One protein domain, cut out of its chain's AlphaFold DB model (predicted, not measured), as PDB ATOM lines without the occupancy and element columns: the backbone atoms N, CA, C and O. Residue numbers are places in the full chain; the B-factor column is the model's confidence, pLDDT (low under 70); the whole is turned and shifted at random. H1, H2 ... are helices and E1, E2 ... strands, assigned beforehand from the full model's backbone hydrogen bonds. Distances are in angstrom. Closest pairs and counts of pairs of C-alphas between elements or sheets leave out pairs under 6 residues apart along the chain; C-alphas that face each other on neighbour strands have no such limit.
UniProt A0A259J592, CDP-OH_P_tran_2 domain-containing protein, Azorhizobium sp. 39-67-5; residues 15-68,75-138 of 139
ATOM      1  N   PHE A  15      14.051 -72.582-121.994       64.75
ATOM      2  CA  PHE A  15      15.386 -72.870-121.486       64.75
ATOM      3  C   PHE A  15      15.328 -73.110-119.975       64.75
ATOM      4  O   PHE A  15      14.548 -72.489-119.252       64.75
ATOM      5  N   THR A  16      16.178 -74.010-119.493       63.88
ATOM      6  CA  THR A  16      16.394 -74.239-118.064       63.88
ATOM      7  C   THR A  16      17.402 -73.216-117.544       63.88
ATOM      8  O   THR A  16      18.601 -73.385-117.764       63.88
ATOM      9  N   GLY A  17      16.920 -72.168-116.878       67.31
ATOM     10  CA  GLY A  17      17.740 -71.062-116.379       67.31
ATOM     11  C   GLY A  17      17.933 -69.928-117.386       67.31
ATOM     12  O   GLY A  17      17.554 -70.022-118.558       67.31
ATOM     13  N   VAL A  18      18.521 -68.825-116.913       75.94
ATOM     14  CA  VAL A  18      18.890 -67.682-117.760       75.94
ATOM     15  C   VAL A  18      20.029 -68.093-118.706       75.94
ATOM     16  O   VAL A  18      21.078 -68.521-118.226       75.94
ATOM     17  N   PRO A  19      19.879 -67.964-120.041       78.44
ATOM     18  CA  PRO A  19      20.952 -68.266-120.981       78.44
ATOM     19  C   PRO A  19      22.186 -67.400-120.705       78.44
ATOM     20  O   PRO A  19      22.082 -66.183-120.545       78.44
ATOM     21  N   ALA A  20      23.364 -68.032-120.712       78.62
ATOM     22  CA  ALA A  20      24.632 -67.390-120.365       78.62
ATOM     23  C   ALA A  20      24.914 -66.062-121.105       78.62
ATOM     24  O   ALA A  20      25.336 -65.115-120.441       78.62
ATOM     25  N   PRO A  21      24.620 -65.912-122.416       82.31
ATOM     26  CA  PRO A  21      24.805 -64.634-123.107       82.31
ATOM     27  C   PRO A  21      23.929 -63.501-122.553       82.31
ATOM     28  O   PRO A  21      24.401 -62.381-122.390       82.31
ATOM     29  N   ALA A  22      22.664 -63.787-122.224       83.94
ATOM     30  CA  ALA A  22      21.764 -62.784-121.656       83.94
ATOM     31  C   ALA A  22      22.159 -62.436-120.216       83.94
ATOM     32  O   ALA A  22      22.137 -61.267-119.839       83.94
ATOM     33  N   GLY A  23      22.585 -63.437-119.436       85.00
ATOM     34  CA  GLY A  23      23.121 -63.234-118.088       85.00
ATOM     35  C   GLY A  23      24.359 -62.333-118.075       85.00
ATOM     36  O   GLY A  23      24.430 -61.415-117.263       85.00
ATOM     37  N   ALA A  24      25.285 -62.524-119.021       87.69
ATOM     38  CA  ALA A  24      26.483 -61.694-119.156       87.69
ATOM     39  C   ALA A  24      26.163 -60.228-119.506       87.69
ATOM     40  O   ALA A  24      26.807 -59.315-118.999       87.69
ATOM     41  N   ILE A  25      25.147 -59.980-120.336       89.31
ATOM     42  CA  ILE A  25      24.717 -58.608-120.643       89.31
ATOM     43  C   ILE A  25      23.999 -57.992-119.434       89.31
ATOM     44  O   ILE A  25      24.247 -56.833-119.103       89.31
ATOM     45  N   ALA A  26      23.149 -58.763-118.752       89.75
ATOM     46  CA  ALA A  26      22.380 -58.297-117.603       89.75
ATOM     47  C   ALA A  26      23.260 -57.980-116.386       89.75
ATOM     48  O   ALA A  26      23.028 -56.969-115.724       89.75
ATOM     49  N   VAL A  27      24.284 -58.790-116.093       92.62
ATOM     50  CA  VAL A  27      25.157 -58.576-114.923       92.62
ATOM     51  C   VAL A  27      25.926 -57.254-115.002       92.62
ATOM     52  O   VAL A  27      26.189 -56.638-113.977       92.62
ATOM     53  N   LEU A  28      26.205 -56.775-116.215       91.69
ATOM     54  CA  LEU A  28      26.914 -55.521-116.466       91.69
ATOM     55  C   LEU A  28      26.024 -54.269-116.358       91.69
ATOM     56  O   LEU A  28      26.522 -53.164-116.555       91.69
ATOM     57  N   LEU A  29      24.739 -54.403-116.002       90.69
ATOM     58  CA  LEU A  29      23.832 -53.264-115.801       90.69
ATOM     59  C   LEU A  29      24.430 -52.145-114.922       90.69
ATOM     60  O   LEU A  29      24.355 -50.994-115.351       90.69
ATOM     61  N   PRO A  30      25.049 -52.423-113.754       89.38
ATOM     62  CA  PRO A  30      25.618 -51.369-112.918       89.38
ATOM     63  C   PRO A  30      26.717 -50.593-113.648       89.38
ATOM     64  O   PRO A  30      26.768 -49.374-113.546       89.38
ATOM     65  N   VAL A  31      27.526 -51.279-114.463       90.19
ATOM     66  CA  VAL A  31      28.578 -50.665-115.286       90.19
ATOM     67  C   VAL A  31      27.975 -49.784-116.381       90.19
ATOM     68  O   VAL A  31      28.481 -48.702-116.653       90.19
ATOM     69  N   TYR A  32      26.872 -50.196-117.007       90.81
ATOM     70  CA  TYR A  32      26.209 -49.357-118.013       90.81
ATOM     71  C   TYR A  32      25.636 -48.072-117.408       90.81
ATOM     72  O   TYR A  32      25.671 -47.031-118.060       90.81
ATOM     73  N   LEU A  33      25.110 -48.147-116.181       88.56
ATOM     74  CA  LEU A  33      24.598 -46.988-115.448       88.56
ATOM     75  C   LEU A  33      25.729 -46.042-115.029       88.56
ATOM     76  O   LEU A  33      25.581 -44.827-115.146       88.56
ATOM     77  N   ASP A  34      26.865 -46.606-114.623       89.12
ATOM     78  CA  ASP A  34      28.107 -45.890-114.326       89.12
ATOM     79  C   ASP A  34      28.559 -45.039-115.522       89.12
ATOM     80  O   ASP A  34      28.701 -43.819-115.431       89.12
ATOM     81  N   LEU A  35      28.644 -45.671-116.696       88.44
ATOM     82  CA  LEU A  35      29.028 -45.035-117.960       88.44
ATOM     83  C   LEU A  35      28.002 -44.005-118.466       88.44
ATOM     84  O   LEU A  35      28.333 -43.181-119.318       88.44
ATOM     85  N   LEU A  36      26.771 -44.037-117.949       89.69
ATOM     86  CA  LEU A  36      25.728 -43.041-118.217       89.69
ATOM     87  C   LEU A  36      25.833 -41.797-117.318       89.69
ATOM     88  O   LEU A  36      25.061 -40.857-117.504       89.69
ATOM     89  N   GLY A  37      26.772 -41.780-116.365       85.62
ATOM     90  CA  GLY A  37      26.982 -40.676-115.427       85.62
ATOM     91  C   GLY A  37      26.122 -40.762-114.162       85.62
ATOM     92  O   GLY A  37      25.855 -39.733-113.538       85.62
ATOM     93  N   MET A  38      25.650 -41.958-113.787       83.81
ATOM     94  CA  MET A  38      24.955 -42.157-112.513       83.81
ATOM     95  C   MET A  38      25.928 -41.931-111.340       83.81
ATOM     96  O   MET A  38      27.054 -42.406-111.408       83.81
ATOM     97  N   PRO A  39      25.531 -41.233-110.261       79.50
ATOM     98  CA  PRO A  39      26.436 -40.940-109.153       79.50
ATOM     99  C   PRO A  39      26.944 -42.207-108.451       79.50
ATOM    100  O   PRO A  39      26.160 -43.057-108.028       79.50
ATOM    101  N   HIS A  40      28.264 -42.281-108.289       74.62
ATOM    102  CA  HIS A  40      28.978 -43.377-107.634       74.62
ATOM    103  C   HIS A  40      29.144 -43.106-106.135       74.62
ATOM    104  O   HIS A  40      29.254 -41.957-105.698       74.62
ATOM    105  N   GLY A  41      29.192 -44.165-105.334       84.19
ATOM    106  CA  GLY A  41      29.419 -44.071-103.897       84.19
ATOM    107  C   GLY A  41      29.211 -45.409-103.205       84.19
ATOM    108  O   GLY A  41      28.697 -46.356-103.793       84.19
ATOM    109  N   THR A  42      29.529 -45.469-101.914       84.50
ATOM    110  CA  THR A  42      29.555 -46.717-101.131       84.50
ATOM    111  C   THR A  42      28.241 -47.503-101.181       84.50
ATOM    112  O   THR A  42      28.239 -48.731-101.149       84.50
ATOM    113  N   VAL A  43      27.108 -46.798-101.274       85.69
ATOM    114  CA  VAL A  43      25.779 -47.414-101.407       85.69
ATOM    115  C   VAL A  43      25.570 -48.001-102.806       85.69
ATOM    116  O   VAL A  43      25.059 -49.112-102.920       85.69
ATOM    117  N   ALA A  44      25.977 -47.290-103.861       84.88
ATOM    118  CA  ALA A  44      25.868 -47.771-105.239       84.88
ATOM    119  C   ALA A  44      26.746 -49.014-105.463       84.88
ATOM    120  O   ALA A  44      26.279 -49.992-106.046       84.88
ATOM    121  N   ASP A  45      27.956 -49.027-104.900       87.50
ATOM    122  CA  ASP A  45      28.886 -50.158-104.989       87.50
ATOM    123  C   ASP A  45      28.339 -51.398-104.265       87.50
ATOM    124  O   ASP A  45      28.368 -52.513-104.793       87.50
ATOM    125  N   ALA A  46      27.769 -51.208-103.068       89.44
ATOM    126  CA  ALA A  46      27.122 -52.285-102.325       89.44
ATOM    127  C   ALA A  46      25.908 -52.853-103.083       89.44
ATOM    128  O   ALA A  46      25.735 -54.071-103.155       89.44
ATOM    129  N   LEU A  47      25.088 -51.988-103.692       89.19
ATOM    130  CA  LEU A  47      23.962 -52.408-104.528       89.19
ATOM    131  C   LEU A  47      24.429 -53.171-105.772       89.19
ATOM    132  O   LEU A  47      23.840 -54.200-106.101       89.19
ATOM    133  N   ALA A  48      25.499 -52.720-106.431       90.31
ATOM    134  CA  ALA A  48      26.083 -53.400-107.584       90.31
ATOM    135  C   ALA A  48      26.599 -54.803-107.220       90.31
ATOM    136  O   ALA A  48      26.380 -55.757-107.973       90.31
ATOM    137  N   LEU A  49      27.219 -54.958-106.047       91.69
ATOM    138  CA  LEU A  49      27.673 -56.254-105.540       91.69
ATOM    139  C   LEU A  49      26.497 -57.201-105.270       91.69
ATOM    140  O   LEU A  49      26.494 -58.333-105.758       91.69
ATOM    141  N   ILE A  50      25.472 -56.731-104.551       93.69
ATOM    142  CA  ILE A  50      24.259 -57.518-104.274       93.69
ATOM    143  C   ILE A  50      23.575 -57.920-105.587       93.69
ATOM    144  O   ILE A  50      23.201 -59.080-105.760       93.69
ATOM    145  N   TYR A  51      23.455 -56.984-106.530       91.69
ATOM    146  CA  TYR A  51      22.881 -57.229-107.850       91.69
ATOM    147  C   TYR A  51      23.665 -58.293-108.630       91.69
ATOM    148  O   TYR A  51      23.075 -59.225-109.173       91.69
ATOM    149  N   THR A  52      24.995 -58.202-108.637       91.62
ATOM    150  CA  THR A  52      25.868 -59.160-109.331       91.62
ATOM    151  C   THR A  52      25.691 -60.573-108.776       91.62
ATOM    152  O   THR A  52      25.523 -61.527-109.540       91.62
ATOM    153  N   LEU A  53      25.650 -60.712-107.447       92.69
ATOM    154  CA  LEU A  53      25.376 -61.992-106.790       92.69
ATOM    155  C   LEU A  53      23.978 -62.518-107.139       92.69
ATOM    156  O   LEU A  53      23.831 -63.702-107.447       92.69
ATOM    157  N   ALA A  54      22.964 -61.649-107.156       89.38
ATOM    158  CA  ALA A  54      21.603 -62.022-107.528       89.38
ATOM    159  C   ALA A  54      21.523 -62.556-108.970       89.38
ATOM    160  O   ALA A  54      20.887 -63.586-109.199       89.38
ATOM    161  N   ILE A  55      22.208 -61.922-109.931       88.38
ATOM    162  CA  ILE A  55      22.284 -62.416-111.315       88.38
ATOM    163  C   ILE A  55      23.026 -63.757-111.388       88.38
ATOM    164  O   ILE A  55      22.572 -64.660-112.088       88.38
ATOM    165  N   GLY A  56      24.109 -63.938-110.626       85.75
ATOM    166  CA  GLY A  56      24.814 -65.221-110.547       85.75
ATOM    167  C   GLY A  56      23.914 -66.360-110.053       85.75
ATOM    168  O   GLY A  56      23.847 -67.422-110.674       85.75
ATOM    169  N   VAL A  57      23.143 -66.119-108.987       85.56
ATOM    170  CA  VAL A  57      22.145 -67.078-108.482       85.56
ATOM    171  C   VAL A  57      21.066 -67.346-109.530       85.56
ATOM    172  O   VAL A  57      20.673 -68.494-109.737       85.56
ATOM    173  N   LEU A  58      20.611 -66.312-110.237       82.81
ATOM    174  CA  LEU A  58      19.606 -66.428-111.290       82.81
ATOM    175  C   LEU A  58      20.088 -67.273-112.482       82.81
ATOM    176  O   LEU A  58      19.294 -68.021-113.051       82.81
ATOM    177  N   MET A  59      21.378 -67.202-112.826       80.31
ATOM    178  CA  MET A  59      21.992 -68.013-113.885       80.31
ATOM    179  C   MET A  59      22.109 -69.496-113.517       80.31
ATOM    180  O   MET A  59      21.994 -70.351-114.391       80.31
ATOM    181  N   ILE A  60      22.315 -69.813-112.236       81.19
ATOM    182  CA  ILE A  60      22.381 -71.200-111.740       81.19
ATOM    183  C   ILE A  60      20.972 -71.746-111.429       81.19
ATOM    184  O   ILE A  60      20.754 -72.958-111.365       81.19
ATOM    185  N   SER A  61      19.988 -70.862-111.255       76.38
ATOM    186  CA  SER A  61      18.617 -71.232-110.926       76.38
ATOM    187  C   SER A  61      17.884 -71.893-112.097       76.38
ATOM    188  O   SER A  61      18.023 -71.511-113.256       76.38
ATOM    189  N   LYS A  62      17.009 -72.856-111.783       65.62
ATOM    190  CA  LYS A  62      16.161 -73.579-112.749       65.62
ATOM    191  C   LYS A  62      14.939 -72.766-113.209       65.62
ATOM    192  O   LYS A  62      13.909 -73.350-113.541       65.62
ATOM    193  N   VAL A  63      15.012 -71.430-113.210       67.06
ATOM    194  CA  VAL A  63      13.893 -70.594-113.671       67.06
ATOM    195  C   VAL A  63      13.681 -70.839-115.168       67.06
ATOM    196  O   VAL A  63      14.626 -70.680-115.940       67.06
ATOM    197  N   PRO A  64      12.475 -71.233-115.610       62.97
ATOM    198  CA  PRO A  64      12.213 -71.477-117.021       62.97
ATOM    199  C   PRO A  64      12.217 -70.142-117.777       62.97
ATOM    200  O   PRO A  64      11.278 -69.345-117.674       62.97
ATOM    201  N   ALA A  65      13.286 -69.882-118.532       66.19
ATOM    202  CA  ALA A  65      13.413 -68.711-119.392       66.19
ATOM    203  C   ALA A  65      12.869 -69.055-120.783       66.19
ATOM    204  O   ALA A  65      13.320 -70.000-121.423       66.19
ATOM    205  N   TRP A  66      11.869 -68.320-121.260       60.44
ATOM    206  CA  TRP A  66      11.192 -68.624-122.517       60.44
ATOM    207  C   TRP A  66      12.181 -68.602-123.693       60.44
ATOM    208  O   TRP A  66      12.909 -67.633-123.895       60.44
ATOM    209  N   SER A  67      12.238 -69.699-124.452       57.38
ATOM    210  CA  SER A  67      13.292 -69.975-125.434       57.38
ATOM    211  C   SER A  67      13.083 -69.292-126.786       57.38
ATOM    212  O   SER A  67      13.977 -69.326-127.624       57.38
ATOM    213  N   GLY A  68      11.924 -68.682-127.049       53.47
ATOM    214  CA  GLY A  68      11.649 -67.980-128.313       53.47
ATOM    215  C   GLY A  68      11.693 -68.856-129.581       53.47
ATOM    216  O   GLY A  68      11.333 -68.378-130.655       53.47
ATOM    217  N   VAL A  75       6.999 -66.513-138.622       59.38
ATOM    218  CA  VAL A  75       7.205 -65.157-139.163       59.38
ATOM    219  C   VAL A  75       6.517 -65.100-140.527       59.38
ATOM    220  O   VAL A  75       7.031 -65.602-141.526       59.38
ATOM    221  N   ARG A  76       5.294 -64.558-140.554       66.44
ATOM    222  CA  ARG A  76       4.543 -64.350-141.795       66.44
ATOM    223  C   ARG A  76       5.359 -63.424-142.707       66.44
ATOM    224  O   ARG A  76       6.023 -62.498-142.243       66.44
ATOM    225  N   ARG A  77       5.348 -63.708-144.011       66.19
ATOM    226  CA  ARG A  77       6.223 -63.071-145.014       66.19
ATOM    227  C   ARG A  77       6.028 -61.546-145.117       66.19
ATOM    228  O   ARG A  77       6.936 -60.847-145.547       66.19
ATOM    229  N   ASP A  78       4.879 -61.042-144.673       76.75
ATOM    230  CA  ASP A  78       4.527 -59.621-144.560       76.75
ATOM    231  C   ASP A  78       5.197 -58.904-143.372       76.75
ATOM    232  O   ASP A  78       5.386 -57.691-143.413       76.75
ATOM    233  N   MET A  79       5.622 -59.632-142.335       78.44
ATOM    234  CA  MET A  79       6.300 -59.066-141.157       78.44
ATOM    235  C   MET A  79       7.816 -58.925-141.340       78.44
ATOM    236  O   MET A  79       8.483 -58.326-140.499       78.44
ATOM    237  N   VAL A  80       8.367 -59.437-142.444       82.00
ATOM    238  CA  VAL A  80       9.808 -59.396-142.724       82.00
ATOM    239  C   VAL A  80      10.292 -57.955-142.909       82.00
ATOM    240  O   VAL A  80      11.324 -57.585-142.360       82.00
ATOM    241  N   LEU A  81       9.530 -57.118-143.624       86.62
ATOM    242  CA  LEU A  81       9.912 -55.726-143.877       86.62
ATOM    243  C   LEU A  81       9.912 -54.878-142.583       86.62
ATOM    244  O   LEU A  81      10.941 -54.263-142.298       86.62
ATOM    245  N   PRO A  82       8.856 -54.894-141.738       87.38
ATOM    246  CA  PRO A  82       8.909 -54.256-140.420       87.38
ATOM    247  C   PRO A  82      10.032 -54.790-139.526       87.38
ATOM    248  O   PRO A  82      10.667 -54.014-138.817       87.38
ATOM    249  N   LEU A  83      10.308 -56.099-139.574       87.75
ATOM    250  CA  LEU A  83      11.392 -56.704-138.802       87.75
ATOM    251  C   LEU A  83      12.758 -56.143-139.216       87.75
ATOM    252  O   LEU A  83      13.554 -55.804-138.347       87.75
ATOM    253  N   PHE A  84      13.020 -55.987-140.518       89.19
ATOM    254  CA  PHE A  84      14.259 -55.366-140.998       89.19
ATOM    255  C   PHE A  84      14.402 -53.918-140.534       89.19
ATOM    256  O   PHE A  84      15.479 -53.537-140.079       89.19
ATOM    257  N   VAL A  85      13.326 -53.128-140.600       93.19
ATOM    258  CA  VAL A  85      13.330 -51.744-140.101       93.19
ATOM    259  C   VAL A  85      13.631 -51.715-138.605       93.19
ATOM    260  O   VAL A  85      14.472 -50.932-138.169       93.19
ATOM    261  N   LEU A  86      13.004 -52.596-137.824       91.62
ATOM    262  CA  LEU A  86      13.237 -52.693-136.385       91.62
ATOM    263  C   LEU A  86      14.688 -53.078-136.067       91.62
ATOM    264  O   LEU A  86      15.298 -52.466-135.195       91.62
ATOM    265  N   VAL A  87      15.251 -54.060-136.777       91.56
ATOM    266  CA  VAL A  87      16.646 -54.493-136.593       91.56
ATOM    267  C   VAL A  87      17.620 -53.380-136.974       91.56
ATOM    268  O   VAL A  87      18.558 -53.121-136.227       91.56
ATOM    269  N   ALA A  88      17.392 -52.692-138.097       93.69
ATOM    270  CA  ALA A  88      18.229 -51.575-138.527       93.69
ATOM    271  C   ALA A  88      18.166 -50.405-137.533       93.69
ATOM    272  O   ALA A  88      19.201 -49.850-137.168       93.69
ATOM    273  N   LEU A  89      16.968 -50.071-137.046       94.75
ATOM    274  CA  LEU A  89      16.770 -49.044-136.027       94.75
ATOM    275  C   LEU A  89      17.452 -49.430-134.713       94.75
ATOM    276  O   LEU A  89      18.173 -48.618-134.141       94.75
ATOM    277  N   PHE A  90      17.289 -50.676-134.265       92.75
ATOM    278  CA  PHE A  90      17.969 -51.192-133.079       92.75
ATOM    279  C   PHE A  90      19.494 -51.130-133.227       92.75
ATOM    280  O   PHE A  90      20.169 -50.659-132.316       92.75
ATOM    281  N   ALA A  91      20.039 -51.538-134.377       93.06
ATOM    282  CA  ALA A  91      21.471 -51.459-134.654       93.06
ATOM    283  C   ALA A  91      21.979 -50.008-134.657       93.06
ATOM    284  O   ALA A  91      23.023 -49.727-134.073       93.06
ATOM    285  N   GLY A  92      21.225 -49.076-135.250       95.94
ATOM    286  CA  GLY A  92      21.551 -47.648-135.231       95.94
ATOM    287  C   GLY A  92      21.531 -47.059-133.817       95.94
ATOM    288  O   GLY A  92      22.458 -46.344-133.435       95.94
ATOM    289  N   LEU A  93      20.518 -47.406-133.016       94.81
ATOM    290  CA  LEU A  93      20.434 -47.013-131.607       94.81
ATOM    291  C   LEU A  93      21.601 -47.582-130.802       94.81
ATOM    292  O   LEU A  93      22.212 -46.848-130.035       94.81
ATOM    293  N   LEU A  94      21.926 -48.862-130.985       92.94
ATOM    294  CA  LEU A  94      23.025 -49.516-130.278       92.94
ATOM    295  C   LEU A  94      24.382 -48.902-130.652       92.94
ATOM    296  O   LEU A  94      25.232 -48.742-129.784       92.94
ATOM    297  N   ALA A  95      24.574 -48.513-131.916       94.31
ATOM    298  CA  ALA A  95      25.783 -47.825-132.365       94.31
ATOM    299  C   ALA A  95      25.886 -46.388-131.821       94.31
ATOM    300  O   ALA A  95      26.984 -45.924-131.530       94.31
ATOM    301  N   SER A  96      24.754 -45.692-131.676       95.19
ATOM    302  CA  SER A  96      24.717 -44.291-131.226       95.19
ATOM    303  C   SER A  96      24.748 -44.159-129.698       95.19
ATOM    304  O   SER A  96      25.390 -43.261-129.162       95.19
ATOM    305  N   TYR A  97      24.059 -45.060-128.993       93.69
ATOM    306  CA  TYR A  97      23.844 -45.036-127.544       93.69
ATOM    307  C   TYR A  97      24.002 -46.440-126.931       93.69
ATOM    308  O   TYR A  97      23.045 -46.983-126.367       93.69
ATOM    309  N   PRO A  98      25.200 -47.047-127.010       92.12
ATOM    310  CA  PRO A  98      25.414 -48.442-126.624       92.12
ATOM    311  C   PRO A  98      24.995 -48.718-125.179       92.12
ATOM    312  O   PRO A  98      24.224 -49.637-124.915       92.12
ATOM    313  N   TRP A  99      25.435 -47.876-124.246       92.81
ATOM    314  CA  TRP A  99      25.192 -48.059-122.815       92.81
ATOM    315  C   TRP A  99      23.712 -47.938-122.453       92.81
ATOM    316  O   TRP A  99      23.191 -48.777-121.723       92.81
ATOM    317  N   ALA A 100      23.007 -46.951-123.016       91.56
ATOM    318  CA  ALA A 100      21.581 -46.765-122.763       91.56
ATOM    319  C   ALA A 100      20.755 -47.934-123.318       91.56
ATOM    320  O   ALA A 100      19.879 -48.457-122.629       91.56
ATOM    321  N   VAL A 101      21.059 -48.385-124.540       92.81
ATOM    322  CA  VAL A 101      20.350 -49.508-125.173       92.81
ATOM    323  C   VAL A 101      20.583 -50.806-124.408       92.81
ATOM    324  O   VAL A 101      19.627 -51.542-124.161       92.81
ATOM    325  N   LEU A 102      21.821 -51.076-123.988       91.62
ATOM    326  CA  LEU A 102      22.140 -52.252-123.181       91.62
ATOM    327  C   LEU A 102      21.488 -52.186-121.794       91.62
ATOM    328  O   LEU A 102      20.941 -53.189-121.343       91.62
ATOM    329  N   ALA A 103      21.472 -51.019-121.144       91.44
ATOM    330  CA  ALA A 103      20.820 -50.848-119.849       91.44
ATOM    331  C   ALA A 103      19.308 -51.097-119.933       91.44
ATOM    332  O   ALA A 103      18.764 -51.910-119.182       91.44
ATOM    333  N   VAL A 104      18.635 -50.455-120.893       92.75
ATOM    334  CA  VAL A 104      17.199 -50.654-121.135       92.75
ATOM    335  C   VAL A 104      16.914 -52.110-121.508       92.75
ATOM    336  O   VAL A 104      15.994 -52.711-120.957       92.75
ATOM    337  N   GLY A 105      17.727 -52.705-122.385       90.38
ATOM    338  CA  GLY A 105      17.607 -54.107-122.778       90.38
ATOM    339  C   GLY A 105      17.713 -55.066-121.591       90.38
ATOM    340  O   GLY A 105      16.874 -55.954-121.446       90.38
ATOM    341  N   SER A 106      18.684 -54.851-120.702       88.44
ATOM    342  CA  SER A 106      18.865 -55.639-119.478       88.44
ATOM    343  C   SER A 106      17.684 -55.505-118.513       88.44
ATOM    344  O   SER A 106      17.208 -56.515-117.994       88.44
ATOM    345  N   ILE A 107      17.159 -54.293-118.309       90.19
ATOM    346  CA  ILE A 107      15.977 -54.062-117.459       90.19
ATOM    347  C   ILE A 107      14.747 -54.761-118.046       90.19
ATOM    348  O   ILE A 107      14.042 -55.472-117.329       90.19
ATOM    349  N   LEU A 108      14.503 -54.603-119.352       89.75
ATOM    350  CA  LEU A 108      13.395 -55.262-120.046       89.75
ATOM    351  C   LEU A 108      13.513 -56.786-119.959       89.75
ATOM    352  O   LEU A 108      12.523 -57.465-119.693       89.75
ATOM    353  N   TYR A 109      14.721 -57.322-120.131       85.12
ATOM    354  CA  TYR A 109      14.985 -58.748-120.000       85.12
ATOM    355  C   TYR A 109      14.674 -59.260-118.587       85.12
ATOM    356  O   TYR A 109      13.949 -60.245-118.433       85.12
ATOM    357  N   LEU A 110      15.149 -58.564-117.549       84.94
ATOM    358  CA  LEU A 110      14.876 -58.927-116.157       84.94
ATOM    359  C   LEU A 110      13.391 -58.824-115.806       84.94
ATOM    360  O   LEU A 110      12.881 -59.695-115.107       84.94
ATOM    361  N   ALA A 111      12.682 -57.820-116.326       85.88
ATOM    362  CA  ALA A 111      11.234 -57.691-116.170       85.88
ATOM    363  C   ALA A 111      10.464 -58.813-116.892       85.88
ATOM    364  O   ALA A 111       9.385 -59.218-116.457       85.88
ATOM    365  N   PHE A 112      11.028 -59.360-117.971       83.00
ATOM    366  CA  PHE A 112      10.431 -60.455-118.728       83.00
ATOM    367  C   PHE A 112      10.617 -61.833-118.074       83.00
ATOM    368  O   PHE A 112       9.783 -62.723-118.255       83.00
ATOM    369  N   LEU A 113      11.669 -62.024-117.273       81.38
ATOM    370  CA  LEU A 113      11.917 -63.278-116.555       81.38
ATOM    371  C   LEU A 113      10.781 -63.727-115.619       81.38
ATOM    372  O   LEU A 113      10.361 -64.882-115.743       81.38
ATOM    373  N   PRO A 114      10.226 -62.886-114.720       78.62
ATOM    374  CA  PRO A 114       9.098 -63.299-113.893       78.62
ATOM    375  C   PRO A 114       7.876 -63.629-114.755       78.62
ATOM    376  O   PRO A 114       7.201 -64.619-114.492       78.62
ATOM    377  N   PHE A 115       7.626 -62.880-115.836       80.19
ATOM    378  CA  PHE A 115       6.522 -63.171-116.753       80.19
ATOM    379  C   PHE A 115       6.664 -64.555-117.409       80.19
ATOM    380  O   PHE A 115       5.705 -65.330-117.443       80.19
ATOM    381  N   SER A 116       7.873 -64.900-117.858       75.75
ATOM    382  CA  SER A 116       8.198 -66.232-118.376       75.75
ATOM    383  C   SER A 116       7.937 -67.329-117.339       75.75
ATOM    384  O   SER A 116       7.282 -68.329-117.641       75.75
ATOM    385  N   ALA A 117       8.387 -67.118-116.098       75.38
ATOM    386  CA  ALA A 117       8.198 -68.073-115.013       75.38
ATOM    387  C   ALA A 117       6.713 -68.272-114.658       75.38
ATOM    388  O   ALA A 117       6.263 -69.406-114.497       75.38
ATOM    389  N   LEU A 118       5.929 -67.190-114.582       78.06
ATOM    390  CA  LEU A 118       4.485 -67.259-114.331       78.06
ATOM    391  C   LEU A 118       3.758 -68.016-115.447       78.06
ATOM    392  O   LEU A 118       2.892 -68.846-115.162       78.06
ATOM    393  N   ARG A 119       4.120 -67.762-116.708       78.19
ATOM    394  CA  ARG A 119       3.538 -68.460-117.860       78.19
ATOM    395  C   ARG A 119       3.830 -69.958-117.818       78.19
ATOM    396  O   ARG A 119       2.919 -70.746-118.050       78.19
ATOM    397  N   TYR A 120       5.061 -70.347-117.483       75.62
ATOM    398  CA  TYR A 120       5.424 -71.757-117.330       75.62
ATOM    399  C   TYR A 120       4.618 -72.438-116.218       75.62
ATOM    400  O   TYR A 120       4.108 -73.537-116.414       75.62
ATOM    401  N   ARG A 121       4.444 -71.769-115.068       76.88
ATOM    402  CA  ARG A 121       3.646 -72.308-113.954       76.88
ATOM    403  C   ARG A 121       2.201 -72.578-114.368       76.88
ATOM    404  O   ARG A 121       1.693 -73.647-114.054       76.88
ATOM    405  N   ARG A 122       1.566 -71.658-115.105       78.75
ATOM    406  CA  ARG A 122       0.194 -71.846-115.614       78.75
ATOM    407  C   ARG A 122       0.083 -73.068-116.528       78.75
ATOM    408  O   ARG A 122      -0.743 -73.932-116.264       78.75
ATOM    409  N   LEU A 123       0.978 -73.184-117.512       79.19
ATOM    410  CA  LEU A 123       1.029 -74.332-118.430       79.19
ATOM    411  C   LEU A 123       1.254 -75.664-117.695       79.19
ATOM    412  O   LEU A 123       0.643 -76.669-118.040       79.19
ATOM    413  N   MET A 124       2.096 -75.669-116.657       78.69
ATOM    414  CA  MET A 124       2.314 -76.859-115.829       78.69
ATOM    415  C   MET A 124       1.052 -77.257-115.057       78.69
ATOM    416  O   MET A 124       0.738 -78.439-114.983       78.69
ATOM    417  N   THR A 125       0.303 -76.279-114.537       79.81
ATOM    418  CA  THR A 125      -0.932 -76.551-113.781       79.81
ATOM    419  C   THR A 125      -2.012 -77.151-114.688       79.81
ATOM    420  O   THR A 125      -2.711 -78.078-114.293       79.81
ATOM    421  N   GLU A 126      -2.128 -76.644-115.920       81.50
ATOM    422  CA  GLU A 126      -3.045 -77.174-116.939       81.50
ATOM    423  C   GLU A 126      -2.674 -78.610-117.340       81.50
ATOM    424  O   GLU A 126      -3.547 -79.472-117.409       81.50
ATOM    425  N   TYR A 127      -1.381 -78.894-117.526       80.94
ATOM    426  CA  TYR A 127      -0.899 -80.237-117.859       80.94
ATOM    427  C   TYR A 127      -1.110 -81.251-116.730       80.94
ATOM    428  O   TYR A 127      -1.505 -82.384-116.992       80.94
ATOM    429  N   GLU A 128      -0.880 -80.859-115.475       80.94
ATOM    430  CA  GLU A 128      -1.153 -81.717-114.316       80.94
ATOM    431  C   GLU A 128      -2.651 -82.031-114.187       80.94
ATOM    432  O   GLU A 128      -3.010 -83.181-113.931       80.94
ATOM    433  N   ALA A 129      -3.524 -81.049-114.438       81.81
ATOM    434  CA  ALA A 129      -4.971 -81.253-114.446       81.81
ATOM    435  C   ALA A 129      -5.424 -82.189-115.581       81.81
ATOM    436  O   ALA A 129      -6.243 -83.080-115.354       81.81
ATOM    437  N   GLU A 130      -4.872 -82.027-116.787       81.00
ATOM    438  CA  GLU A 130      -5.166 -82.898-117.931       81.00
ATOM    439  C   GLU A 130      -4.654 -84.327-117.701       81.00
ATOM    440  O   GLU A 130      -5.363 -85.293-117.988       81.00
ATOM    441  N   LYS A 131      -3.457 -84.482-117.118       80.69
ATOM    442  CA  LYS A 131      -2.898 -85.793-116.768       80.69
ATOM    443  C   LYS A 131      -3.741 -86.501-115.705       80.69
ATOM    444  O   LYS A 131      -4.082 -87.664-115.903       80.69
ATOM    445  N   ALA A 132      -4.139 -85.800-114.639       80.50
ATOM    446  CA  ALA A 132      -5.000 -86.351-113.593       80.50
ATOM    447  C   ALA A 132      -6.376 -86.778-114.137       80.50
ATOM    448  O   ALA A 132      -6.868 -87.851-113.791       80.50
ATOM    449  N   ALA A 133      -6.968 -85.988-115.042       79.31
ATOM    450  CA  ALA A 133      -8.213 -86.348-115.720       79.31
ATOM    451  C   ALA A 133      -8.050 -87.569-116.643       79.31
ATOM    452  O   ALA A 133      -8.952 -88.398-116.753       79.31
ATOM    453  N   ARG A 134      -6.893 -87.706-117.303       78.12
ATOM    454  CA  ARG A 134      -6.592 -88.852-118.169       78.12
ATOM    455  C   ARG A 134      -6.373 -90.137-117.370       78.12
ATOM    456  O   ARG A 134      -6.840 -91.187-117.801       78.12
ATOM    457  N   GLU A 135      -5.722 -90.052-116.211       76.88
ATOM    458  CA  GLU A 135      -5.552 -91.176-115.279       76.88
ATOM    459  C   GLU A 135      -6.878 -91.584-114.618       76.88
ATOM    460  O   GLU A 135      -7.123 -92.773-114.455       76.88
ATOM    461  N   SER A 136      -7.781 -90.641-114.318       73.06
ATOM    462  CA  SER A 136      -9.099 -90.968-113.747       73.06
ATOM    463  C   SER A 136     -10.087 -91.596-114.741       73.06
ATOM    464  O   SER A 136     -11.106 -92.142-114.328       73.06
ATOM    465  N   VAL A 137      -9.829 -91.469-116.046       70.44
ATOM    466  CA  VAL A 137     -10.656 -92.031-117.133       70.44
ATOM    467  C   VAL A 137     -10.079 -93.358-117.659       70.44
ATOM    468  O   VAL A 137     -10.765 -94.078-118.384       70.44
ATOM    469  N   ALA A 138      -8.841 -93.710-117.292       56.88
ATOM    470  CA  ALA A 138      -8.232 -94.987-117.652       56.88
ATOM    471  C   ALA A 138      -8.820 -96.133-116.785       56.88
ATOM    472  O   ALA A 138      -8.827 -95.999-115.562       56.88
TER     473      ALA A 138
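Overview. This is residues 15 to 68 and 75 to 138 of the 139 residues of the protein "CDP-OH_P_tran_2 domain-containing protein" of Azorhizobium sp. 39-67-5 (UniProt A0A259J592). One very long helix, H5, runs along most of the length of a flat, loose model; the short helices H1 and H2 pack on its first half, and H3 packs on H1 on the side away from H5. H4 meets the beginning of H5 at a corner, the two making a V, and residues 122 to 138, of which 122 to 137 belong to H5, stick out as a bare arm. The printed part has 118 residues with five named helices and one short strand, in the order H1, H2, H3, E1, H4, H5, and its class is mostly helix. The whole is loose, with a radius of gyration of the C-alphas of 19.4 A and spans of 64 by 45 by 18 A.

Arrangement. H5, residues 98 to 137, is the hub and touches three other helices. H2, residues 29 to 35, touches residues 99 to 106 of H5 at a shallow tilt of 11 degrees, opposite ways; the closest C-alphas, of Tyr 32 and Trp 99, are 5.1 A apart. H1, residues 20 to 27, touches residues 102 to 110 of H5 at a steep tilt of 54 degrees, opposite ways, with the C-alphas of Ala 26 and Ser 106 closest at 4.8 A. H1 and H2 meet only through their link. H3, residues 42 to 60, touches H1 with its residues 51 to 59 alone, at a shallow tilt of 17 degrees, opposite ways; the C-alphas of Val 27 and Thr 52 are closest at 5.7 A. H3 and H5 are apart. H4, residues 80 to 96, and H5 touch only at the corner by their link, and only just, with 3 pairs of C-alphas within 8 A; their tilt is steep at 43 degrees, and the closest C-alphas, of Leu 94 and Val 101, are 5.8 A apart. E1, residues 64 to 66, pairs with no named strand, but residues 15 to 16 pair antiparallel with residues 64 to 65. The closest C-alphas of E1 and H5, those of Pro 64 and Ala 117, are 5.6 A apart. Every O i to N i+4 pair is within hydrogen-bond range in H1, H2, H3 and H4, and 34 of 36 are in H5.

Along the chain. H5 is 57.4 A long, from C-alpha 98 at (25.414, -48.442, -126.624) to C-alpha 137 at (-10.656, -92.031, -117.133). H3 is 27.6 A long and H4 24.1 A. H1, beginning with C-alpha 20 at (24.632, -67.390, -120.365), measures 10.4 A, H2 10.0 A and E1 6.3 A.

Size, cuts and confidence. The C-alphas of Gly 41 and Ala 138 are the two farthest apart, at 64.8 A. Residues 69 to 74 are cut out, and C-alphas 68 and 75 are 12.1 A apart across the cut. No link printed whole is long. The mean pLDDT of the printed part is 83.0; residues 15 to 17, 62 to 68, 75 to 77 and 138 are under 70.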